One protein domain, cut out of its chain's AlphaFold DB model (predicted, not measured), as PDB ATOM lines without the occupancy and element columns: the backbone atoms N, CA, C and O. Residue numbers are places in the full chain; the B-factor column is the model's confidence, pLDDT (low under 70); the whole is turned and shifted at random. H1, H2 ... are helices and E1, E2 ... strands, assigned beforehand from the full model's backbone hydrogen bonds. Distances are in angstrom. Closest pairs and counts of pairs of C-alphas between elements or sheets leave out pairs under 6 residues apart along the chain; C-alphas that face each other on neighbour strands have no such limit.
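Overview. This is residues 3 to 182 of the 182 residues of an uncharacterized protein of Caldanaerobacter subterraneus (UniProt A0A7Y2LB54). A small antiparallel sheet of three strands, E1, E3 and E5, is the middle of three layers, with H2 over one face and H1 over the other. Beyond the edge strand E1 lies a smaller part, the short strands E2 and E4 with H3 and H4 next to E4, while H6 and H7 lie away from that part, Ile 153 and Leu 154 of H6 meeting H2. The printed part has 180 residues with seven named helices and five named strands, in the order E1 H1 E2 H2 E3 H3 H4 E4 H5 E5 H6 H7; the class is mixed, and the second sheet, E2 - E4, is antiparallel too. The whole is compact and rounded, with a radius of gyration of the C-alphas of 15.8 A and spans of 45 by 37 by 32 A.

Arrangement. E3, residues 67 to 74, is the inner strand between the edge strands E1, residues 3 to 8, and E5, residues 128 to 135. It is antiparallel to each; N 5 and O 71 are 3.0 A apart and N 70 and O 132 2.9 A, within hydrogen-bond range. H2, residues 48 to 63, is on this sheet at a height of 5.8 A and runs along the strands, at 18 degrees to E1 on the local plane; its closest C-alphas to E1 are Gly 55 and Thr 7, 3.9 A. H1, residues 9 to 18, is on the opposite face at a height of 9.7 A, its Ser 9 C-alpha 4.5 A from that of Leu 68. H5, residues 124 to 127, only grazes the sheet. H6, residues 144 to 155, touches H2 about perpendicular at 75 degrees, the closest C-alphas being Leu 154 and Tyr 53, 5.6 A. H7, residues 164 to 176, only just touches H2, with 3 pairs of C-alphas within 8 A, the closest Ile 170 and Ala 49, 7.1 A. E2, residues 42 to 44, and E4, residues 116 to 118, are antiparallel, with N 42 and O 118 2.8 A apart. H3, residues 84 to 94, touches H4, residues 106 to 112, at a shallow tilt of 27 degrees, the same way; the closest C-alphas are Cys 87 and Ser 109, 6.5 A. Every O i to N i+4 pair is within hydrogen-bond range in H4, H6 and H7, but 5 of 6 in H1, 11 of 12 in H2 and 5 of 7 in H3; H5 is too short for such a pair.

Along the chain. E1 begins at C-alpha 3, (33.623, 36.255, 10.814). E3 is 23.3 A long, E5 20.9 A, H2 20.8 A, H7 18.7 A and H6 16.3 A. H7 ends at C-alpha 176, (16.207, 33.693, 10.078).

Size, cuts and confidence. The C-alphas farthest apart, Lys 102 and Asn 141, are 46.0 A apart. The printed part has no cut; the links H1 to E2 and H3 to H4 are long. Mean pLDDT of the printed part is 92.6, with residues 92 to 101 under 70.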
ATOM      1  N   LEU A   3      33.526  35.640   9.499       98.19
ATOM      2  CA  LEU A   3      33.623  36.255  10.814       98.19
ATOM      3  C   LEU A   3      32.546  37.334  10.966       98.19
ATOM      4  O   LEU A   3      31.959  37.795   9.987       98.19
ATOM      5  N   PHE A   4      32.315  37.754  12.200       98.56
ATOM      6  CA  PHE A   4      31.331  38.757  12.563       98.56
ATOM      7  C   PHE A   4      31.975  39.892  13.355       98.56
ATOM      8  O   PHE A   4      32.832  39.662  14.210       98.56
ATOM      9  N   HIS A   5      31.520  41.115  13.088       98.44
ATOM     10  CA  HIS A   5      31.833  42.302  13.877       98.44
ATOM     11  C   HIS A   5      30.533  42.935  14.371       98.44
ATOM     12  O   HIS A   5      29.712  43.360  13.558       98.44
ATOM     13  N   GLY A   6      30.341  42.987  15.690       98.31
ATOM     14  CA  GLY A   6      29.169  43.601  16.307       98.31
ATOM     15  C   GLY A   6      29.471  44.968  16.910       98.31
ATOM     16  O   GLY A   6      30.466  45.141  17.610       98.31
ATOM     17  N   THR A   7      28.597  45.942  16.667       98.31
ATOM     18  CA  THR A   7      28.706  47.309  17.199       98.31
ATOM     19  C   THR A   7      27.318  47.950  17.352       98.31
ATOM     20  O   THR A   7      26.317  47.323  17.007       98.31
ATOM     21  N   SER A   8      27.223  49.167  17.890       98.00
ATOM     22  CA  SER A   8      25.958  49.921  17.939       98.00
ATOM     23  C   SER A   8      25.519  50.391  16.554       98.00
ATOM     24  O   SER A   8      26.344  50.528  15.648       98.00
ATOM     25  N   SER A   9      24.229  50.665  16.355       97.88
ATOM     26  CA  SER A   9      23.737  51.180  15.072       97.88
ATOM     27  C   SER A   9      24.315  52.554  14.726       97.88
ATOM     28  O   SER A   9      24.614  52.809  13.564       97.88
ATOM     29  N   ILE A  10      24.546  53.428  15.709       96.88
ATOM     30  CA  ILE A  10      25.148  54.756  15.524       96.88
ATOM     31  C   ILE A  10      26.557  54.618  14.941       96.88
ATOM     32  O   ILE A  10      26.902  55.286  13.963       96.88
ATOM     33  N   ARG A  11      27.373  53.709  15.490       97.62
ATOM     34  CA  ARG A  11      28.711  53.410  14.957       97.62
ATOM     35  C   ARG A  11      28.630  52.675  13.623       97.62
ATOM     36  O   ARG A  11      29.345  53.031  12.690       97.62
ATOM     37  N   GLY A  12      27.726  51.705  13.511       98.00
ATOM     38  CA  GLY A  12      27.476  50.939  12.296       98.00
ATOM     39  C   GLY A  12      27.086  51.817  11.107       98.00
ATOM     40  O   GLY A  12      27.620  51.641  10.019       98.00
ATOM     41  N   LYS A  13      26.263  52.850  11.309       98.06
ATOM     42  CA  LYS A  13      25.896  53.830  10.272       98.06
ATOM     43  C   LYS A  13      27.099  54.629   9.768       98.06
ATOM     44  O   LYS A  13      27.180  54.906   8.574       98.06
ATOM     45  N   ASN A  14      28.064  54.949  10.635       97.44
ATOM     46  CA  ASN A  14      29.325  55.554  10.195       97.44
ATOM     47  C   ASN A  14      30.155  54.570   9.356       97.44
ATOM     48  O   ASN A  14      30.661  54.961   8.309       97.44
ATOM     49  N   ILE A  15      30.231  53.298   9.765       98.19
ATOM     50  CA  ILE A  15      30.902  52.230   9.004       98.19
ATOM     51  C   ILE A  15      30.252  52.061   7.619       98.19
ATOM     52  O   ILE A  15      30.966  52.002   6.620       98.19
ATOM     53  N   LEU A  16      28.914  52.046   7.541       98.12
ATOM     54  CA  LEU A  16      28.161  51.978   6.283       98.12
ATOM     55  C   LEU A  16      28.471  53.175   5.375       98.12
ATOM     56  O   LEU A  16      28.779  52.992   4.200       98.12
ATOM     57  N   ARG A  17      28.437  54.396   5.923       97.56
ATOM     58  CA  ARG A  17      28.744  55.631   5.183       97.56
ATOM     59  C   ARG A  17      30.179  55.646   4.658       97.56
ATOM     60  O   ARG A  17      30.418  56.103   3.547       97.56
ATOM     61  N   GLU A  18      31.131  55.176   5.457       97.06
ATOM     62  CA  GLU A  18      32.552  55.142   5.098       97.06
ATOM     63  C   GLU A  18      32.928  53.916   4.251       97.06
ATOM     64  O   GLU A  18      34.052  53.851   3.753       97.06
ATOM     65  N   ARG A  19      32.004  52.956   4.091       97.31
ATOM     66  CA  ARG A  19      32.195  51.656   3.424       97.31
ATOM     67  C   ARG A  19      33.417  50.878   3.923       97.31
ATOM     68  O   ARG A  19      34.061  50.142   3.172       97.31
ATOM     69  N   LYS A  20      33.763  51.047   5.200       97.62
ATOM     70  CA  LYS A  20      34.883  50.344   5.832       97.62
ATOM     71  C   LYS A  20      34.783  50.347   7.349       97.62
ATOM     72  O   LYS A  20      34.327  51.316   7.955       97.62
ATOM     73  N   ILE A  21      35.307  49.295   7.972       97.94
ATOM     74  CA  ILE A  21      35.581  49.269   9.412       97.94
ATOM     75  C   ILE A  21      37.003  49.785   9.614       97.94
ATOM     76  O   ILE A  21      37.960  49.243   9.057       97.94
ATOM     77  N   ARG A  22      37.131  50.868  10.381       96.94
ATOM     78  CA  ARG A  22      38.392  51.579  10.582       96.94
ATOM     79  C   ARG A  22      39.156  51.085  11.796       96.94
ATOM     80  O   ARG A  22      38.611  50.979  12.893       96.94
ATOM     81  N   VAL A  23      40.447  50.862  11.603       95.69
ATOM     82  CA  VAL A  23      41.347  50.406  12.658       95.69
ATOM     83  C   VAL A  23      41.574  51.492  13.722       95.69
ATOM     84  O   VAL A  23      41.642  51.198  14.920       95.69
ATOM     85  N   ASP A  24      41.563  52.748  13.279       94.06
ATOM     86  CA  ASP A  24      41.756  53.978  14.048       94.06
ATOM     87  C   ASP A  24      40.438  54.592  14.559       94.06
ATOM     88  O   ASP A  24      40.422  55.716  15.061       94.06
ATOM     89  N   ALA A  25      39.316  53.868  14.455       92.44
ATOM     90  CA  ALA A  25      38.042  54.325  15.000       92.44
ATOM     91  C   ALA A  25      38.115  54.508  16.534       92.44
ATOM     92  O   ALA A  25      38.744  53.686  17.218       92.44
ATOM     93  N   PRO A  26      37.425  55.519  17.108       90.56
ATOM     94  CA  PRO A  26      37.363  55.712  18.554       90.56
ATOM     95  C   PRO A  26      36.891  54.450  19.287       90.56
ATOM     96  O   PRO A  26      35.780  53.958  19.061       90.56
ATOM     97  N   LYS A  27      37.727  53.920  20.185       88.19
ATOM     98  CA  LYS A  27      37.447  52.672  20.910       88.19
ATOM     99  C   LYS A  27      36.478  52.905  22.068       88.19
ATOM    100  O   LYS A  27      36.623  53.864  22.824       88.19
ATOM    101  N   VAL A  28      35.542  51.971  22.235       91.06
ATOM    102  CA  VAL A  28      34.725  51.835  23.455       91.06
ATOM    103  C   VAL A  28      35.642  51.556  24.650       91.06
ATOM    104  O   VAL A  28      35.613  52.250  25.662       91.06
ATOM    105  N   TYR A  29      36.540  50.591  24.471       89.56
ATOM    106  CA  TYR A  29      37.530  50.149  25.442       89.56
ATOM    107  C   TYR A  29      38.859  50.897  25.256       89.56
ATOM    108  O   TYR A  29      39.890  50.306  24.955       89.56
ATOM    109  N   ASN A  30      38.838  52.227  25.353       90.50
ATOM    110  CA  ASN A  30      40.050  53.045  25.205       90.50
ATOM    111  C   ASN A  30      41.012  52.906  26.408       90.50
ATOM    112  O   ASN A  30      40.720  52.206  27.372       90.50
ATOM    113  N   SER A  31      42.148  53.614  26.378       89.19
ATOM    114  CA  SER A  31      43.195  53.557  27.417       89.19
ATOM    115  C   SER A  31      42.754  53.972  28.826       89.19
ATOM    116  O   SER A  31      43.478  53.718  29.784       89.19
ATOM    117  N   LYS A  32      41.588  54.610  28.975       89.38
ATOM    118  CA  LYS A  32      41.004  54.961  30.278       89.38
ATOM    119  C   LYS A  32      40.047  53.887  30.803       89.38
ATOM    120  O   LYS A  32      39.600  53.984  31.942       89.38
ATOM    121  N   HIS A  33      39.690  52.897  29.984       90.31
ATOM    122  CA  HIS A  33      38.799  51.814  30.381       90.31
ATOM    123  C   HIS A  33      39.574  50.759  31.202       90.31
ATOM    124  O   HIS A  33      40.675  50.391  30.800       90.31
ATOM    125  N   PRO A  34      39.014  50.200  32.295       86.62
ATOM    126  CA  PRO A  34      39.681  49.162  33.104       86.62
ATOM    127  C   PRO A  34      40.044  47.884  32.334       86.62
ATOM    128  O   PRO A  34      40.910  47.122  32.745       86.62
ATOM    129  N   MET A  35      39.348  47.658  31.222       87.12
ATOM    130  CA  MET A  35      39.621  46.608  30.241       87.12
ATOM    131  C   MET A  35      39.960  47.254  28.896       87.12
ATOM    132  O   MET A  35      39.195  47.120  27.946       87.12
ATOM    133  N   SER A  36      40.993  48.091  28.846       90.75
ATOM    134  CA  SER A  36      41.404  48.763  27.611       90.75
ATOM    135  C   SER A  36      41.838  47.746  26.560       90.75
ATOM    136  O   SER A  36      42.550  46.799  26.885       90.75
ATOM    137  N   THR A  37      41.462  47.952  25.307       92.44
ATOM    138  CA  THR A  37      41.889  47.086  24.210       92.44
ATOM    139  C   THR A  37      43.086  47.680  23.479       92.44
ATOM    140  O   THR A  37      43.297  48.898  23.466       92.44
ATOM    141  N   THR A  38      43.878  46.811  22.862       93.25
ATOM    142  CA  THR A  38      45.067  47.176  22.100       93.25
ATOM    143  C   THR A  38      44.700  48.170  20.977       93.25
ATOM    144  O   THR A  38      43.738  47.956  20.228       93.25
ATOM    145  N   PRO A  39      45.421  49.305  20.850       92.56
ATOM    146  CA  PRO A  39      45.174  50.273  19.786       92.56
ATOM    147  C   PRO A  39      45.350  49.664  18.395       92.56
ATOM    148  O   PRO A  39      46.119  48.728  18.212       92.56
ATOM    149  N   ASN A  40      44.685  50.252  17.400       94.75
ATOM    150  CA  ASN A  40      44.816  49.850  15.998       94.75
ATOM    151  C   ASN A  40      44.546  48.354  15.740       94.75
ATOM    152  O   ASN A  40      45.171  47.759  14.871       94.75
ATOM    153  N   LEU A  41      43.553  47.779  16.426       96.88
ATOM    154  CA  LEU A  41      42.984  46.471  16.092       96.88
ATOM    155  C   LEU A  41      41.470  46.541  15.858       96.88
ATOM    156  O   LEU A  41      40.751  47.304  16.513       96.88
ATOM    157  N   ILE A  42      40.978  45.726  14.929       97.56
ATOM    158  CA  ILE A  42      39.557  45.439  14.711       97.56
ATOM    159  C   ILE A  42      39.292  44.009  15.166       97.56
ATOM    160  O   ILE A  42      39.882  43.079  14.627       97.56
ATOM    161  N   TYR A  43      38.389  43.846  16.130       97.75
ATOM    162  CA  TYR A  43      38.060  42.553  16.729       97.75
ATOM    163  C   TYR A  43      36.927  41.872  15.973       97.75
ATOM    164  O   TYR A  43      35.892  42.494  15.692       97.75
ATOM    165  N   LEU A  44      37.144  40.598  15.656       98.38
ATOM    166  CA  LEU A  44      36.280  39.750  14.850       98.38
ATOM    167  C   LEU A  44      36.098  38.394  15.529       98.38
ATOM    168  O   LEU A  44      37.020  37.858  16.137       98.38
ATOM    169  N   THR A  45      34.935  37.779  15.348       98.31
ATOM    170  CA  THR A  45      34.645  36.464  15.931       98.31
ATOM    171  C   THR A  45      33.922  35.550  14.942       98.31
ATOM    172  O   THR A  45      33.059  36.022  14.204       98.31
ATOM    173  N   PRO A  46      34.229  34.240  14.888       97.62
ATOM    174  CA  PRO A  46      33.395  33.274  14.175       97.62
ATOM    175  C   PRO A  46      32.078  32.964  14.912       97.62
ATOM    176  O   PRO A  46      31.205  32.316  14.342       97.62
ATOM    177  N   ASP A  47      31.929  33.388  16.170       97.69
ATOM    178  CA  ASP A  47      30.757  33.126  17.001       97.69
ATOM    179  C   ASP A  47      29.778  34.305  16.950       97.69
ATOM    180  O   ASP A  47      30.022  35.390  17.486       97.69
ATOM    181  N   PHE A  48      28.625  34.075  16.325       98.06
ATOM    182  CA  PHE A  48      27.584  35.088  16.211       98.06
ATOM    183  C   PHE A  48      27.084  35.590  17.576       98.06
ATOM    184  O   PHE A  48      26.822  36.782  17.729       98.06
ATOM    185  N   ALA A  49      26.959  34.716  18.579       98.06
ATOM    186  CA  ALA A  49      26.471  35.117  19.896       98.06
ATOM    187  C   ALA A  49      27.466  36.035  20.615       98.06
ATOM    188  O   ALA A  49      27.048  36.952  21.325       98.06
ATOM    189  N   LEU A  50      28.769  35.834  20.393       97.44
ATOM    190  CA  LEU A  50      29.809  36.716  20.918       97.44
ATOM    191  C   LEU A  50      29.785  38.087  20.223       97.44
ATOM    192  O   LEU A  50      29.831  39.118  20.897       97.44
ATOM    193  N   ALA A  51      29.614  38.119  18.896       98.44
ATOM    194  CA  ALA A  51      29.435  39.373  18.160       98.44
ATOM    195  C   ALA A  51      28.184  40.131  18.633       98.44
ATOM    196  O   ALA A  51      28.247  41.335  18.887       98.44
ATOM    197  N   LEU A  52      27.063  39.422  18.811       98.50
ATOM    198  CA  LEU A  52      25.825  39.987  19.344       98.50
ATOM    199  C   LEU A  52      26.025  40.547  20.751       98.50
ATOM    200  O   LEU A  52      25.563  41.647  21.039       98.50
ATOM    201  N   TYR A  53      26.737  39.826  21.617       97.56
ATOM    202  CA  TYR A  53      27.039  40.275  22.971       97.56
ATOM    203  C   TYR A  53      27.806  41.594  22.984       97.56
ATOM    204  O   TYR A  53      27.369  42.542  23.641       97.56
ATOM    205  N   TYR A  54      28.899  41.698  22.226       97.44
ATOM    206  CA  TYR A  54      29.692  42.925  22.180       97.44
ATOM    207  C   TYR A  54      28.965  44.081  21.484       97.44
ATOM    208  O   TYR A  54      29.034  45.216  21.968       97.44
ATOM    209  N   GLY A  55      28.200  43.808  20.422       98.19
ATOM    210  CA  GLY A  55      27.336  44.802  19.780       98.19
ATOM    211  C   GLY A  55      26.261  45.329  20.732       98.19
ATOM    212  O   GLY A  55      26.104  46.542  20.890       98.19
ATOM    213  N   ASN A  56      25.582  44.434  21.452       97.94
ATOM    214  CA  ASN A  56      24.554  44.795  22.425       97.94
ATOM    215  C   ASN A  56      25.144  45.574  23.601       97.94
ATOM    216  O   ASN A  56      24.607  46.604  23.988       97.94
ATOM    217  N   LYS A  57      26.281  45.128  24.144       96.00
ATOM    218  CA  LYS A  57      26.976  45.811  25.239       96.00
ATOM    219  C   LYS A  57      27.410  47.221  24.837       96.00
ATOM    220  O   LYS A  57      27.209  48.148  25.614       96.00
ATOM    221  N   THR A  58      27.946  47.385  23.624       96.50
ATOM    222  CA  THR A  58      28.291  48.699  23.050       96.50
ATOM    223  C   THR A  58      27.066  49.610  22.996       96.50
ATOM    224  O   THR A  58      27.093  50.723  23.514       96.50
ATOM    225  N   SER A  59      25.969  49.091  22.445       96.94
ATOM    226  CA  SER A  59      24.710  49.822  22.287       96.94
ATOM    227  C   SER A  59      24.119  50.249  23.631       96.94
ATOM    228  O   SER A  59      23.808  51.414  23.822       96.94
ATOM    229  N   VAL A  60      24.013  49.324  24.588       94.94
ATOM    230  CA  VAL A  60      23.307  49.545  25.860       94.94
ATOM    231  C   VAL A  60      24.132  50.365  26.854       94.94
ATOM    232  O   VAL A  60      23.569  51.189  27.562       94.94
ATOM    233  N   LEU A  61      25.440  50.107  26.970       93.88
ATOM    234  CA  LEU A  61      26.253  50.668  28.059       93.88
ATOM    235  C   LEU A  61      27.040  51.919  27.670       93.88
ATOM    236  O   LEU A  61      27.484  52.635  28.564       93.88
ATOM    237  N   TYR A  62      27.267  52.153  26.376       93.88
ATOM    238  CA  TYR A  62      28.204  53.189  25.934       93.88
ATOM    239  C   TYR A  62      27.590  54.205  24.977       93.88
ATOM    240  O   TYR A  62      27.959  55.373  25.053       93.88
ATOM    241  N   ASP A  63      26.666  53.785  24.114       95.00
ATOM    242  CA  ASP A  63      26.090  54.672  23.097       95.00
ATOM    243  C   ASP A  63      24.590  54.976  23.310       95.00
ATOM    244  O   ASP A  63      24.043  55.781  22.563       95.00
ATOM    245  N   ASP A  64      23.938  54.359  24.309       93.44
ATOM    246  CA  ASP A  64      22.488  54.468  24.581       93.44
ATOM    247  C   ASP A  64      21.618  54.232  23.326       93.44
ATOM    248  O   ASP A  64      20.668  54.952  23.018       93.44
ATOM    249  N   ASP A  65      21.996  53.218  22.543       94.75
ATOM    250  CA  ASP A  65      21.443  52.954  21.219       94.75
ATOM    251  C   ASP A  65      20.382  51.835  21.265       94.75
ATOM    252  O   ASP A  65      20.675  50.718  21.722       94.75
ATOM    253  N   PRO A  66      19.148  52.073  20.775       94.88
ATOM    254  CA  PRO A  66      18.120  51.037  20.679       94.88
ATOM    255  C   PRO A  66      18.443  49.938  19.658       94.88
ATOM    256  O   PRO A  66      17.811  48.884  19.681       94.88
ATOM    257  N   TYR A  67      19.412  50.133  18.769       96.94
ATOM    258  CA  TYR A  67      19.773  49.137  17.766       96.94
ATOM    259  C   TYR A  67      21.270  48.838  17.784       96.94
ATOM    260  O   TYR A  67      22.104  49.637  18.205       96.94
ATOM    261  N   LEU A  68      21.610  47.656  17.290       97.81
ATOM    262  CA  LEU A  68      22.969  47.202  17.052       97.81
ATOM    263  C   LEU A  68      23.093  46.729  15.606       97.81
ATOM    264  O   LEU A  68      22.108  46.330  14.983       97.81
ATOM    265  N   MET A  69      24.312  46.731  15.081       98.56
ATOM    266  CA  MET A  69      24.625  46.175  13.768       98.56
ATOM    267  C   MET A  69      25.650  45.053  13.887       98.56
ATOM    268  O   MET A  69      26.634  45.175  14.618       98.56
ATOM    269  N   ILE A  70      25.429  43.978  13.131       98.69
ATOM    270  CA  ILE A  70      26.389  42.893  12.928       98.69
ATOM    271  C   ILE A  70      26.814  42.892  11.463       98.69
ATOM    272  O   ILE A  70      25.983  42.715  10.575       98.69
ATOM    273  N   PHE A  71      28.110  43.043  11.206       98.62
ATOM    274  CA  PHE A  71      28.699  42.903   9.876       98.62
ATOM    275  C   PHE A  71      29.213  41.478   9.689       98.62
ATOM    276  O   PHE A  71      29.919  40.962  10.557       98.62
ATOM    277  N   ARG A  72      28.877  40.851   8.558       98.12
ATOM    278  CA  ARG A  72      29.388  39.537   8.153       98.12
ATOM    279  C   ARG A  72      30.554  39.732   7.191       98.12
ATOM    280  O   ARG A  72      30.388  40.292   6.110       98.12
ATOM    281  N   ILE A  73      31.716  39.243   7.596       98.12
ATOM    282  CA  ILE A  73      33.003  39.529   6.974       98.12
ATOM    283  C   ILE A  73      33.605  38.227   6.467       98.12
ATOM    284  O   ILE A  73      33.716  37.257   7.215       98.12
ATOM    285  N   GLU A  74      34.010  38.203   5.206       97.69
ATOM    286  CA  GLU A  74      34.761  37.108   4.617       97.69
ATOM    287  C   GLU A  74      36.213  37.537   4.423       97.69
ATOM    288  O   GLU A  74      36.528  38.392   3.605       97.69
ATOM    289  N   ILE A  75      37.113  36.957   5.216       96.25
ATOM    290  CA  ILE A  75      38.527  37.345   5.235       96.25
ATOM    291  C   ILE A  75      39.433  36.117   5.307       96.25
ATOM    292  O   ILE A  75      39.081  35.087   5.891       96.25
ATOM    293  N   SER A  76      40.601  36.192   4.672       97.12
ATOM    294  CA  SER A  76      41.579  35.106   4.694       97.12
ATOM    295  C   SER A  76      42.258  34.981   6.061       97.12
ATOM    296  O   SER A  76      42.598  35.980   6.691       97.12
ATOM    297  N   LYS A  77      42.499  33.740   6.505       96.75
ATOM    298  CA  LYS A  77      43.083  33.439   7.825       96.75
ATOM    299  C   LYS A  77      44.487  34.038   8.005       96.75
ATOM    300  O   LYS A  77      44.842  34.410   9.112       96.75
ATOM    301  N   ASN A  78      45.266  34.181   6.930       96.88
ATOM    302  CA  ASN A  78      46.610  34.780   6.968       96.88
ATOM    303  C   ASN A  78      46.622  36.292   7.266       96.88
ATOM    304  O   ASN A  78      47.693  36.844   7.486       96.88
ATOM    305  N   LEU A  79      45.464  36.957   7.237       97.38
ATOM    306  CA  LEU A  79      45.316  38.366   7.610       97.38
ATOM    307  C   LEU A  79      44.905  38.545   9.076       97.38
ATOM    308  O   LEU A  79      44.715  39.676   9.516       97.38
ATOM    309  N   LEU A  80      44.696  37.444   9.800       98.25
ATOM    310  CA  LEU A  80      44.206  37.469  11.167       98.25
ATOM    311  C   LEU A  80      45.362  37.412  12.157       98.25
ATOM    312  O   LEU A  80      46.321  36.658  11.995       98.25
ATOM    313  N   LEU A  81      45.203  38.176  13.225       98.19
ATOM    314  CA  LEU A  81      46.049  38.177  14.401       98.19
ATOM    315  C   LEU A  81      45.298  37.524  15.568       98.19
ATOM    316  O   LEU A  81      44.061  37.546  15.600       98.19
ATOM    317  N   PRO A  82      46.013  36.944  16.544       96.69
ATOM    318  CA  PRO A  82      45.391  36.520  17.790       96.69
ATOM    319  C   PRO A  82      44.740  37.709  18.506       96.69
ATOM    320  O   PRO A  82      45.332  38.784  18.609       96.69
ATOM    321  N   ASP A  83      43.544  37.503  19.056       95.38
ATOM    322  CA  ASP A  83      42.935  38.453  19.983       95.38
ATOM    323  C   ASP A  83      43.535  38.244  21.373       95.38
ATOM    324  O   ASP A  83      43.072  37.421  22.170       95.38
ATOM    325  N   LYS A  84      44.638  38.950  21.623       92.75
ATOM    326  CA  LYS A  84      45.322  38.905  22.912       92.75
ATOM    327  C   LYS A  84      44.463  39.495  24.026       92.75
ATOM    328  O   LYS A  84      44.463  38.938  25.115       92.75
ATOM    329  N   ASP A  85      43.729  40.572  23.761       91.94
ATOM    330  CA  ASP A  85      42.940  41.244  24.792       91.94
ATOM    331  C   ASP A  85      41.845  40.311  25.322       91.94
ATOM    332  O   ASP A  85      41.733  40.112  26.529       91.94
ATOM    333  N   GLU A  86      41.095  39.649  24.436       91.06
ATOM    334  CA  GLU A  86      40.079  38.677  24.850       91.06
ATOM    335  C   GLU A  86      40.704  37.474  25.569       91.06
ATOM    336  O   GLU A  86      40.164  37.013  26.575       91.06
ATOM    337  N   CYS A  87      41.859  36.972  25.116       88.94
ATOM    338  CA  CYS A  87      42.602  35.934  25.839       88.94
ATOM    339  C   CYS A  87      42.984  36.382  27.255       88.94
ATOM    340  O   CYS A  87      42.757  35.641  28.214       88.94
ATOM    341  N   ASP A  88      43.515  37.591  27.403       86.50
ATOM    342  CA  ASP A  88      43.946  38.148  28.680       86.50
ATOM    343  C   ASP A  88      42.746  38.394  29.610       86.50
ATOM    344  O   ASP A  88      42.851  38.158  30.810       86.50
ATOM    345  N   TYR A  89      41.589  38.810  29.089       83.81
ATOM    346  CA  TYR A  89      40.393  39.055  29.903       83.81
ATOM    347  C   TYR A  89      39.596  37.793  30.227       83.81
ATOM    348  O   TYR A  89      38.999  37.708  31.299       83.81
ATOM    349  N   THR A  90      39.593  36.792  29.350       77.88
ATOM    350  CA  THR A  90      38.827  35.560  29.571       77.88
ATOM    351  C   THR A  90      39.669  34.484  30.245       77.88
ATOM    352  O   THR A  90      39.265  33.925  31.264       77.88
ATOM    353  N   ILE A  91      40.863  34.177  29.738       72.38
ATOM    354  CA  ILE A  91      41.661  33.050  30.236       72.38
ATOM    355  C   ILE A  91      42.250  33.382  31.606       72.38
ATOM    356  O   ILE A  91      42.153  32.556  32.509       72.38
ATOM    357  N   LYS A  92      42.767  34.600  31.811       68.44
ATOM    358  CA  LYS A  92      43.297  35.017  33.120       68.44
ATOM    359  C   LYS A  92      42.242  34.953  34.225       68.44
ATOM    360  O   LYS A  92      42.575  34.637  35.360       68.44
ATOM    361  N   VAL A  93      40.985  35.266  33.911       66.25
ATOM    362  CA  VAL A  93      39.901  35.283  34.904       66.25
ATOM    363  C   VAL A  93      39.416  33.871  35.225       66.25
ATOM    364  O   VAL A  93      39.196  33.557  36.391       66.25
ATOM    365  N   PHE A  94      39.270  33.004  34.218       64.56
ATOM    366  CA  PHE A  94      38.712  31.661  34.418       64.56
ATOM    367  C   PHE A  94      39.752  30.590  34.751       64.56
ATOM    368  O   PHE A  94      39.401  29.569  35.335       64.56
ATOM    369  N   ASN A  95      41.013  30.795  34.380       65.19
ATOM    370  CA  ASN A  95      42.090  29.851  34.639       65.19
ATOM    371  C   ASN A  95      43.429  30.580  34.875       65.19
ATOM    372  O   ASN A  95      44.362  30.459  34.077       65.19
ATOM    373  N   PRO A  96      43.536  31.364  35.968       64.81
ATOM    374  CA  PRO A  96      44.731  32.155  36.267       64.81
ATOM    375  C   PRO A  96      45.989  31.300  36.458       64.81
ATOM    376  O   PRO A  96      47.091  31.794  36.251       64.81
ATOM    377  N   ILE A  97      45.830  30.030  36.846       63.12
ATOM    378  CA  ILE A  97      46.936  29.104  37.123       63.12
ATOM    379  C   ILE A  97      47.591  28.621  35.820       63.12
ATOM    380  O   ILE A  97      48.811  28.502  35.757       63.12
ATOM    381  N   GLU A  98      46.805  28.392  34.765       58.69
ATOM    382  CA  GLU A  98      47.311  27.979  33.447       58.69
ATOM    383  C   GLU A  98      47.554  29.154  32.492       58.69
ATOM    384  O   GLU A  98      47.980  28.947  31.350       58.69
ATOM    385  N   PHE A  99      47.296  30.391  32.931       64.69
ATOM    386  CA  PHE A  99      47.568  31.582  32.139       64.69
ATOM    387  C   PHE A  99      49.081  31.783  31.992       64.69
ATOM    388  O   PHE A  99      49.752  32.478  32.753       64.69
ATOM    389  N   ASN A 100      49.633  31.136  30.974       64.38
ATOM    390  CA  ASN A 100      50.999  31.322  30.538       64.38
ATOM    391  C   ASN A 100      51.076  32.706  29.884       64.38
ATOM    392  O   ASN A 100      50.485  32.897  28.829       64.38
ATOM    393  N   HIS A 101      51.792  33.662  30.482       62.53
ATOM    394  CA  HIS A 101      51.955  35.053  30.006       62.53
ATOM    395  C   HIS A 101      52.561  35.208  28.588       62.53
ATOM    396  O   HIS A 101      52.971  36.301  28.189       62.53
ATOM    397  N   LYS A 102      52.670  34.121  27.824       72.75
ATOM    398  CA  LYS A 102      53.054  34.118  26.418       72.75
ATOM    399  C   LYS A 102      51.913  34.673  25.571       72.75
ATOM    400  O   LYS A 102      50.740  34.468  25.869       72.75
ATOM    401  N   ASN A 103      52.273  35.355  24.487       83.06
ATOM    402  CA  ASN A 103      51.284  35.810  23.518       83.06
ATOM    403  C   ASN A 103      50.575  34.588  22.903       83.06
ATOM    404  O   ASN A 103      51.274  33.678  22.444       83.06
ATOM    405  N   PRO A 104      49.230  34.556  22.884       88.88
ATOM    406  CA  PRO A 104      48.486  33.450  22.296       88.88
ATOM    407  C   PRO A 104      48.721  33.390  20.786       88.88
ATOM    408  O   PRO A 104      48.863  34.420  20.126       88.88
ATOM    409  N   THR A 105      48.729  32.183  20.229       93.56
ATOM    410  CA  THR A 105      48.656  31.980  18.774       93.56
ATOM    411  C   THR A 105      47.249  32.281  18.245       93.56
ATOM    412  O   THR A 105      46.276  32.329  19.005       93.56
ATOM    413  N   LEU A 106      47.114  32.490  16.929       95.94
ATOM    414  CA  LEU A 106      45.806  32.693  16.295       95.94
ATOM    415  C   LEU A 106      44.886  31.486  16.530       95.94
ATOM    416  O   LEU A 106      43.710  31.652  16.848       95.94
ATOM    417  N   GLU A 107      45.425  30.276  16.391       95.19
ATOM    418  CA  GLU A 107      44.728  29.016  16.641       95.19
ATOM    419  C   GLU A 107      44.180  28.964  18.065       95.19
ATOM    420  O   GLU A 107      42.991  28.713  18.254       95.19
ATOM    421  N   GLU A 108      45.014  29.280  19.056       91.56
ATOM    422  CA  GLU A 108      44.590  29.302  20.453       91.56
ATOM    423  C   GLU A 108      43.518  30.354  20.714       91.56
ATOM    424  O   GLU A 108      42.568  30.073  21.436       91.56
ATOM    425  N   SER A 109      43.626  31.545  20.125       94.00
ATOM    426  CA  SER A 109      42.621  32.599  20.293       94.00
ATOM    427  C   SER A 109      41.260  32.182  19.703       94.00
ATOM    428  O   SER A 109      40.217  32.288  20.359       94.00
ATOM    429  N   LEU A 110      41.253  31.570  18.515       95.19
ATOM    430  CA  LEU A 110      40.036  31.051  17.881       95.19
ATOM    431  C   LEU A 110      39.447  29.829  18.610       95.19
ATOM    432  O   LEU A 110      38.230  29.618  18.601       95.19
ATOM    433  N   GLU A 111      40.277  29.005  19.242       91.75
ATOM    434  CA  GLU A 111      39.828  27.834  19.994       91.75
ATOM    435  C   GLU A 111      39.320  28.201  21.395       91.75
ATOM    436  O   GLU A 111      38.217  27.794  21.774       91.75
ATOM    437  N   LYS A 112      40.110  28.986  22.141       88.19
ATOM    438  CA  LYS A 112      39.948  29.296  23.574       88.19
ATOM    439  C   LYS A 112      39.160  30.576  23.862       88.19
ATOM    440  O   LYS A 112      38.726  30.752  25.003       88.19
ATOM    441  N   CYS A 113      38.959  31.436  22.868       90.75
ATOM    442  CA  CYS A 113      38.207  32.684  23.030       90.75
ATOM    443  C   CYS A 113      37.147  32.891  21.949       90.75
ATOM    444  O   CYS A 113      36.281  33.741  22.112       90.75
ATOM    445  N   LYS A 114      37.198  32.122  20.850       95.19
ATOM    446  CA  LYS A 114      36.397  32.377  19.643       95.19
ATOM    447  C   LYS A 114      36.557  33.825  19.184       95.19
ATOM    448  O   LYS A 114      35.584  34.447  18.780       95.19
ATOM    449  N   SER A 115      37.770  34.363  19.227       96.25
ATOM    450  CA  SER A 115      38.038  35.732  18.793       96.25
ATOM    451  C   SER A 115      39.356  35.819  18.035       96.25
ATOM    452  O   SER A 115      40.190  34.917  18.099       96.25
ATOM    453  N   CYS A 116      39.497  36.872  17.244       98.00
ATOM    454  CA  CYS A 116      40.699  37.240  16.512       98.00
ATOM    455  C   CYS A 116      40.665  38.742  16.208       98.00
ATOM    456  O   CYS A 116      39.656  39.419  16.426       98.00
ATOM    457  N   ALA A 117      41.765  39.264  15.682       97.81
ATOM    458  CA  ALA A 117      41.884  40.666  15.326       97.81
ATOM    459  C   ALA A 117      42.468  40.864  13.923       97.81
ATOM    460  O   ALA A 117      43.046  39.954  13.331       97.81
ATOM    461  N   VAL A 118      42.326  42.080  13.402       97.75
ATOM    462  CA  VAL A 118      42.972  42.564  12.175       97.75
ATOM    463  C   VAL A 118      43.561  43.945  12.461       97.75
ATOM    464  O   VAL A 118      42.913  44.770  13.104       97.75
ATOM    465  N   ASP A 119      44.774  44.209  11.986       97.12
ATOM    466  CA  ASP A 119      45.539  45.449  12.212       97.12
ATOM    467  C   ASP A 119      45.432  46.468  11.065       97.12
ATOM    468  O   ASP A 119      46.124  47.485  11.029       97.12
ATOM    469  N   LYS A 120      44.524  46.217  10.122       96.50
ATOM    470  CA  LYS A 120      44.232  47.082   8.979       96.50
ATOM    471  C   LYS A 120      42.738  47.317   8.831       96.50
ATOM    472  O   LYS A 120      41.918  46.550   9.329       96.50
ATOM    473  N   ASN A 121      42.386  48.370   8.097       97.62
ATOM    474  CA  ASN A 121      40.995  48.648   7.747       97.62
ATOM    475  C   ASN A 121      40.371  47.469   6.987       97.62
ATOM    476  O   ASN A 121      41.022  46.844   6.147       97.62
ATOM    477  N   ILE A 122      39.089  47.220   7.243       97.81
ATOM    478  CA  ILE A 122      38.287  46.236   6.514       97.81
ATOM    479  C   ILE A 122      37.389  47.003   5.545       97.81
ATOM    480  O   ILE A 122      36.352  47.531   5.950       97.81
ATOM    481  N   CYS A 123      37.811  47.111   4.287       97.44
ATOM    482  CA  CYS A 123      37.029  47.718   3.210       97.44
ATOM    483  C   CYS A 123      35.897  46.781   2.770       97.44
ATOM    484  O   CYS A 123      36.093  45.571   2.669       97.44
ATOM    485  N   PHE A 124      34.708  47.328   2.515       96.94
ATOM    486  CA  PHE A 124      33.540  46.517   2.161       96.94
ATOM    487  C   PHE A 124      33.723  45.763   0.851       96.94
ATOM    488  O   PHE A 124      33.465  44.565   0.816       96.94
ATOM    489  N   ASP A 125      34.246  46.444  -0.170       94.00
ATOM    490  CA  ASP A 125      34.422  45.891  -1.517       94.00
ATOM    491  C   ASP A 125      35.327  44.645  -1.534       94.00
ATOM    492  O   ASP A 125      35.192  43.796  -2.413       94.00
ATOM    493  N   ASP A 126      36.197  44.509  -0.529       94.00
ATOM    494  CA  ASP A 126      37.130  43.391  -0.396       94.00
ATOM    495  C   ASP A 126      36.629  42.291   0.555       94.00
ATOM    496  O   ASP A 126      36.987  41.125   0.389       94.00
ATOM    497  N   PHE A 127      35.862  42.652   1.595       95.69
ATOM    498  CA  PHE A 127      35.662  41.769   2.752       95.69
ATOM    499  C   PHE A 127      34.232  41.686   3.298       95.69
ATOM    500  O   PHE A 127      33.948  40.754   4.050       95.69
ATOM    501  N   VAL A 128      33.334  42.640   3.026       94.12
ATOM    502  CA  VAL A 128      32.034  42.727   3.724       94.12
ATOM    503  C   VAL A 128      30.887  42.733   2.729       94.12
ATOM    504  O   VAL A 128      30.628  43.729   2.064       94.12
ATOM    505  N   SER A 129      30.146  41.629   2.694       89.56
ATOM    506  CA  SER A 129      29.053  41.447   1.731       89.56
ATOM    507  C   SER A 129      27.671  41.682   2.336       89.56
ATOM    508  O   SER A 129      26.722  41.968   1.607       89.56
ATOM    509  N   TYR A 130      27.538  41.523   3.657       97.44
ATOM    510  CA  TYR A 130      26.251  41.599   4.340       97.44
ATOM    511  C   TYR A 130      26.369  42.242   5.719       97.44
ATOM    512  O   TYR A 130      27.374  42.079   6.417       97.44
ATOM    513  N   TYR A 131      25.291  42.883   6.149       98.44
ATOM    514  CA  TYR A 131      25.092  43.287   7.536       98.44
ATOM    515  C   TYR A 131      23.660  42.993   7.982       98.44
ATOM    516  O   TYR A 131      22.776  42.738   7.169       98.44
ATOM    517  N   ALA A 132      23.431  43.012   9.287       98.31
ATOM    518  CA  ALA A 132      22.103  42.948   9.872       98.31
ATOM    519  C   ALA A 132      21.976  44.023  10.949       98.31
ATOM    520  O   ALA A 132      22.893  44.204  11.752       98.31
ATOM    521  N   GLU A 133      20.840  44.714  10.977       97.75
ATOM    522  CA  GLU A 133      20.448  45.573  12.094       97.75
ATOM    523  C   GLU A 133      19.478  44.791  12.985       97.75
ATOM    524  O   GLU A 133      18.491  44.223  12.517       97.75
ATOM    525  N   LEU A 134      19.789  44.720  14.274       96.94
ATOM    526  CA  LEU A 134      18.990  44.028  15.280       96.94
ATOM    527  C   LEU A 134      18.689  45.011  16.407       96.94
ATOM    528  O   LEU A 134      19.489  45.913  16.661       96.94
ATOM    529  N   PRO A 135      17.567  44.868  17.120       96.38
ATOM    530  CA  PRO A 135      17.352  45.719  18.268       96.38
ATOM    531  C   PRO A 135      18.279  45.308  19.417       96.38
ATOM    532  O   PRO A 135      18.513  44.120  19.660       96.38
ATOM    533  N   SER A 136      18.800  46.296  20.135       95.19
ATOM    534  CA  SER A 136      19.531  46.086  21.379       95.19
ATOM    535  C   SER A 136      18.547  45.818  22.513       95.19
ATOM    536  O   SER A 136      17.391  46.224  22.458       95.19
ATOM    537  N   THR A 137      18.998  45.206  23.604       90.56
ATOM    538  CA  THR A 137      18.158  44.979  24.789       90.56
ATOM    539  C   THR A 137      17.733  46.268  25.497       90.56
ATOM    540  O   THR A 137      16.940  46.192  26.431       90.56
ATOM    541  N   HIS A 138      18.248  47.433  25.082       81.56
ATOM    542  CA  HIS A 138      17.775  48.741  25.538       81.56
ATOM    543  C   HIS A 138      16.452  49.143  24.858       81.56
ATOM    544  O   HIS A 138      15.687  49.947  25.395       81.56
ATOM    545  N   TYR A 139      16.138  48.584  23.684       82.88
ATOM    546  CA  TYR A 139      14.941  48.963  22.943       82.88
ATOM    547  C   TYR A 139      13.665  48.478  23.640       82.88
ATOM    548  O   TYR A 139      13.387  47.286  23.760       82.88
ATOM    549  N   LYS A 140      12.850  49.433  24.095       75.25
ATOM    550  CA  LYS A 140      11.649  49.169  24.906       75.25
ATOM    551  C   LYS A 140      10.526  48.456  24.136       75.25
ATOM    552  O   LYS A 140       9.674  47.833  24.757       75.25
ATOM    553  N   ASN A 141      10.552  48.496  22.799       81.75
ATOM    554  CA  ASN A 141       9.467  48.023  21.928       81.75
ATOM    555  C   ASN A 141       9.872  46.840  21.020       81.75
ATOM    556  O   ASN A 141       9.333  46.684  19.930       81.75
ATOM    557  N   ILE A 142      10.812  45.989  21.450       81.94
ATOM    558  CA  ILE A 142      11.287  44.815  20.678       81.94
ATOM    559  C   ILE A 142      10.189  43.774  20.406       81.94
ATOM    560  O   ILE A 142      10.306  42.964  19.486       81.94
ATOM    561  N   GLY A 143       9.127  43.773  21.209       87.31
ATOM    562  CA  GLY A 143       8.191  42.659  21.281       87.31
ATOM    563  C   GLY A 143       8.765  41.508  22.112       87.31
ATOM    564  O   GLY A 143       9.951  41.178  22.055       87.31
ATOM    565  N   GLU A 144       7.910  40.884  22.916       88.19
ATOM    566  CA  GLU A 144       8.333  39.938  23.954       88.19
ATOM    567  C   GLU A 144       9.083  38.716  23.395       88.19
ATOM    568  O   GLU A 144      10.083  38.277  23.966       88.19
ATOM    569  N   ILE A 145       8.632  38.181  22.256       92.00
ATOM    570  CA  ILE A 145       9.216  36.981  21.642       92.00
ATOM    571  C   ILE A 145      10.656  37.245  21.197       92.00
ATOM    572  O   ILE A 145      11.559  36.485  21.550       92.00
ATOM    573  N   LEU A 146      10.890  38.320  20.439       92.31
ATOM    574  CA  LEU A 146      12.227  38.653  19.948       92.31
ATOM    575  C   LEU A 146      13.159  39.023  21.108       92.31
ATOM    576  O   LEU A 146      14.303  38.574  21.129       92.31
ATOM    577  N   TYR A 147      12.657  39.737  22.118       92.69
ATOM    578  CA  TYR A 147      13.433  40.052  23.316       92.69
ATOM    579  C   TYR A 147      13.903  38.782  24.034       92.69
ATOM    580  O   TYR A 147      15.090  38.645  24.329       92.69
ATOM    581  N   LYS A 148      13.009  37.805  24.251       93.69
ATOM    582  CA  LYS A 148      13.367  36.511  24.858       93.69
ATOM    583  C   LYS A 148      14.402  35.752  24.027       93.69
ATOM    584  O   LYS A 148      15.335  35.197  24.603       93.69
ATOM    585  N   LYS A 149      14.273  35.756  22.693       95.75
ATOM    586  CA  LYS A 149      15.260  35.136  21.795       95.75
ATOM    587  C   LYS A 149      16.636  35.790  21.943       95.75
ATOM    588  O   LYS A 149      17.609  35.083  22.186       95.75
ATOM    589  N   LEU A 150      16.717  37.120  21.877       95.88
ATOM    590  CA  LEU A 150      17.976  37.857  22.038       95.88
ATOM    591  C   LEU A 150      18.603  37.617  23.415       95.88
ATOM    592  O   LEU A 150      19.792  37.328  23.503       95.88
ATOM    593  N   GLN A 151      17.804  37.646  24.485       94.81
ATOM    594  CA  GLN A 151      18.266  37.326  25.839       94.81
ATOM    595  C   GLN A 151      18.832  35.906  25.939       94.81
ATOM    596  O   GLN A 151      19.849  35.697  26.599       94.81
ATOM    597  N   LEU A 152      18.212  34.928  25.271       95.50
ATOM    598  CA  LEU A 152      18.721  33.561  25.246       95.50
ATOM    599  C   LEU A 152      20.081  33.477  24.539       95.50
ATOM    600  O   LEU A 152      20.977  32.813  25.058       95.50
ATOM    601  N   ILE A 153      20.268  34.182  23.417       97.12
ATOM    602  CA  ILE A 153      21.567  34.243  22.723       97.12
ATOM    603  C   ILE A 153      22.616  34.910  23.613       97.12
ATOM    604  O   ILE A 153      23.697  34.363  23.798       97.12
ATOM    605  N   LEU A 154      22.288  36.056  24.217       96.12
ATOM    606  CA  LEU A 154      23.206  36.814  25.071       96.12
ATOM    607  C   LEU A 154      23.652  36.021  26.305       96.12
ATOM    608  O   LEU A 154      24.821  36.075  26.671       96.12
ATOM    609  N   ARG A 155      22.757  35.242  26.925       94.75
ATOM    610  CA  ARG A 155      23.107  34.332  28.036       94.75
ATOM    611  C   ARG A 155      24.024  33.188  27.607       94.75
ATOM    612  O   ARG A 155      24.706  32.613  28.447       94.75
ATOM    613  N   ASN A 156      24.036  32.868  26.316       95.44
ATOM    614  CA  ASN A 156      24.852  31.823  25.706       95.44
ATOM    615  C   ASN A 156      25.990  32.407  24.842       95.44
ATOM    616  O   ASN A 156      26.526  31.719  23.974       95.44
ATOM    617  N   SER A 157      26.386  33.666  25.057       93.94
ATOM    618  CA  SER A 157      27.526  34.262  24.346       93.94
ATOM    619  C   SER A 157      28.866  33.677  24.788       93.94
ATOM    620  O   SER A 157      29.807  33.622  23.999       93.94
ATOM    621  N   ASN A 158      28.950  33.179  26.027       90.50
ATOM    622  CA  ASN A 158      30.101  32.417  26.490       90.50
ATOM    623  C   ASN A 158      30.029  30.979  25.959       90.50
ATOM    624  O   ASN A 158      29.384  30.105  26.545       90.50
ATOM    625  N   TYR A 159      30.730  30.736  24.857       86.88
ATOM    626  CA  TYR A 159      30.738  29.447  24.176       86.88
ATOM    627  C   TYR A 159      31.277  28.287  25.043       86.88
ATOM    628  O   TYR A 159      30.914  27.141  24.801       86.88
ATOM    629  N   LYS A 160      32.103  28.550  26.073       86.12
ATOM    630  CA  LYS A 160      32.663  27.501  26.956       86.12
ATOM    631  C   LYS A 160      31.608  26.841  27.836       86.12
ATOM    632  O   LYS A 160      31.736  25.676  28.191       86.12
ATOM    633  N   THR A 161      30.583  27.600  28.211       87.25
ATOM    634  CA  THR A 161      29.460  27.122  29.027       87.25
ATOM    635  C   THR A 161      28.222  26.828  28.185       87.25
ATOM    636  O   THR A 161      27.196  26.406  28.720       87.25
ATOM    637  N   ARG A 162      28.289  27.083  26.874       92.94
ATOM    638  CA  ARG A 162      27.180  26.885  25.948       92.94
ATOM    639  C   ARG A 162      27.028  25.402  25.620       92.94
ATOM    640  O   ARG A 162      27.995  24.719  25.303       92.94
ATOM    641  N   ASN A 163      25.794  24.905  25.688       94.31
ATOM    642  CA  ASN A 163      25.477  23.532  25.304       94.31
ATOM    643  C   ASN A 163      25.038  23.433  23.831       94.31
ATOM    644  O   ASN A 163      24.679  24.424  23.193       94.31
ATOM    645  N   LYS A 164      24.979  22.200  23.316       95.75
ATOM    646  CA  LYS A 164      24.608  21.911  21.921       95.75
ATOM    647  C   LYS A 164      23.224  22.445  21.523       95.75
ATOM    648  O   LYS A 164      23.032  22.844  20.379       95.75
ATOM    649  N   GLN A 165      22.255  22.455  22.440       96.75
ATOM    650  CA  GLN A 165      20.908  22.955  22.142       96.75
ATOM    651  C   GLN A 165      20.913  24.469  21.907       96.75
ATOM    652  O   GLN A 165      20.209  24.962  21.028       96.75
ATOM    653  N   ALA A 166      21.728  25.202  22.665       96.44
ATOM    654  CA  ALA A 166      21.923  26.625  22.455       96.44
ATOM    655  C   ALA A 166      22.645  26.911  21.127       96.44
ATOM    656  O   ALA A 166      22.237  27.836  20.431       96.44
ATOM    657  N   ASP A 167      23.639  26.106  20.725       96.00
ATOM    658  CA  ASP A 167      24.261  26.226  19.393       96.00
ATOM    659  C   ASP A 167      23.237  26.046  18.262       96.00
ATOM    660  O   ASP A 167      23.203  26.842  17.324       96.00
ATOM    661  N   ILE A 168      22.376  25.024  18.354       97.44
ATOM    662  CA  ILE A 168      21.303  24.785  17.375       97.44
ATOM    663  C   ILE A 168      20.385  26.007  17.297       97.44
ATOM    664  O   ILE A 168      20.170  26.543  16.214       97.44
ATOM    665  N   PHE A 169      19.921  26.496  18.449       98.00
ATOM    666  CA  PHE A 169      19.054  27.668  18.517       98.00
ATOM    667  C   PHE A 169      19.706  28.928  17.922       98.00
ATOM    668  O   PHE A 169      19.050  29.677  17.201       98.00
ATOM    669  N   ILE A 170      20.990  29.177  18.198       97.75
ATOM    670  CA  ILE A 170      21.717  30.324  17.636       97.75
ATOM    671  C   ILE A 170      21.808  30.195  16.115       97.75
ATOM    672  O   ILE A 170      21.540  31.165  15.414       97.75
ATOM    673  N   ASN A 171      22.130  29.012  15.591       96.81
ATOM    674  CA  ASN A 171      22.211  28.790  14.148       96.81
ATOM    675  C   ASN A 171      20.847  28.954  13.457       96.81
ATOM    676  O   ASN A 171      20.769  29.566  12.392       96.81
ATOM    677  N   GLU A 172      19.770  28.463  14.075       97.94
ATOM    678  CA  GLU A 172      18.395  28.686  13.613       97.94
ATOM    679  C   GLU A 172      18.004  30.164  13.652       97.94
ATOM    680  O   GLU A 172      17.345  30.659  12.742       97.94
ATOM    681  N   PHE A 173      18.419  30.897  14.687       97.75
ATOM    682  CA  PHE A 173      18.202  32.336  14.746       97.75
ATOM    683  C   PHE A 173      18.950  33.044  13.613       97.75
ATOM    684  O   PHE A 173      18.352  33.835  12.893       97.75
ATOM    685  N   VAL A 174      20.235  32.730  13.418       97.06
ATOM    686  CA  VAL A 174      21.091  33.343  12.390       97.06
ATOM    687  C   VAL A 174      20.557  33.106  10.979       97.06
ATOM    688  O   VAL A 174      20.626  34.017  10.151       97.06
ATOM    689  N   SER A 175      19.991  31.928  10.700       96.62
ATOM    690  CA  SER A 175      19.394  31.620   9.394       96.62
ATOM    691  C   SER A 175      18.092  32.383   9.120       96.62
ATOM    692  O   SER A 175      17.714  32.540   7.962       96.62
ATOM    693  N   GLN A 176      17.430  32.889  10.165       96.19
ATOM    694  CA  GLN A 176      16.207  33.693  10.078       96.19
ATOM    695  C   GLN A 176      16.479  35.204  10.059       96.19
ATOM    696  O   GLN A 176      15.553  35.987   9.841       96.19
ATOM    697  N   ILE A 177      17.721  35.636  10.305       96.25
ATOM    698  CA  ILE A 177      18.081  37.055  10.262       96.25
ATOM    699  C   ILE A 177      17.889  37.586   8.842       96.25
ATOM    700  O   ILE A 177      18.360  37.002   7.864       96.25
ATOM    701  N   LYS A 178      17.251  38.754   8.743       96.62
ATOM    702  CA  LYS A 178      17.219  39.530   7.507       96.62
ATOM    703  C   LYS A 178      18.584  40.192   7.296       96.62
ATOM    704  O   LYS A 178      18.870  41.235   7.877       96.62
ATOM    705  N   TRP A 179      19.423  39.556   6.487       97.69
ATOM    706  CA  TRP A 179      20.709  40.106   6.067       97.69
ATOM    707  C   TRP A 179      20.512  41.081   4.903       97.69
ATOM    708  O   TRP A 179      19.983  40.708   3.858       97.69
ATOM    709  N   GLU A 180      20.964  42.317   5.079       97.88
ATOM    710  CA  GLU A 180      21.015  43.339   4.037       97.88
ATOM    711  C   GLU A 180      22.334  43.212   3.265       97.88
ATOM    712  O   GLU A 180      23.397  43.009   3.859       97.88
ATOM    713  N   LYS A 181      22.266  43.308   1.934       95.50
ATOM    714  CA  LYS A 181      23.430  43.230   1.039       95.50
ATOM    715  C   LYS A 181      24.036  44.626   0.823       95.50
ATOM    716  O   LYS A 181      23.282  45.588   0.687       95.50
ATOM    717  N   LEU A 182      25.370  44.715   0.799       90.94
ATOM    718  CA  LEU A 182      26.158  45.960   0.660       90.94
ATOM    719  C   LEU A 182      26.617  46.290  -0.766       90.94
ATOM    720  O   LEU A 182      26.573  45.377  -1.623       90.94
TER     721      LEU A 182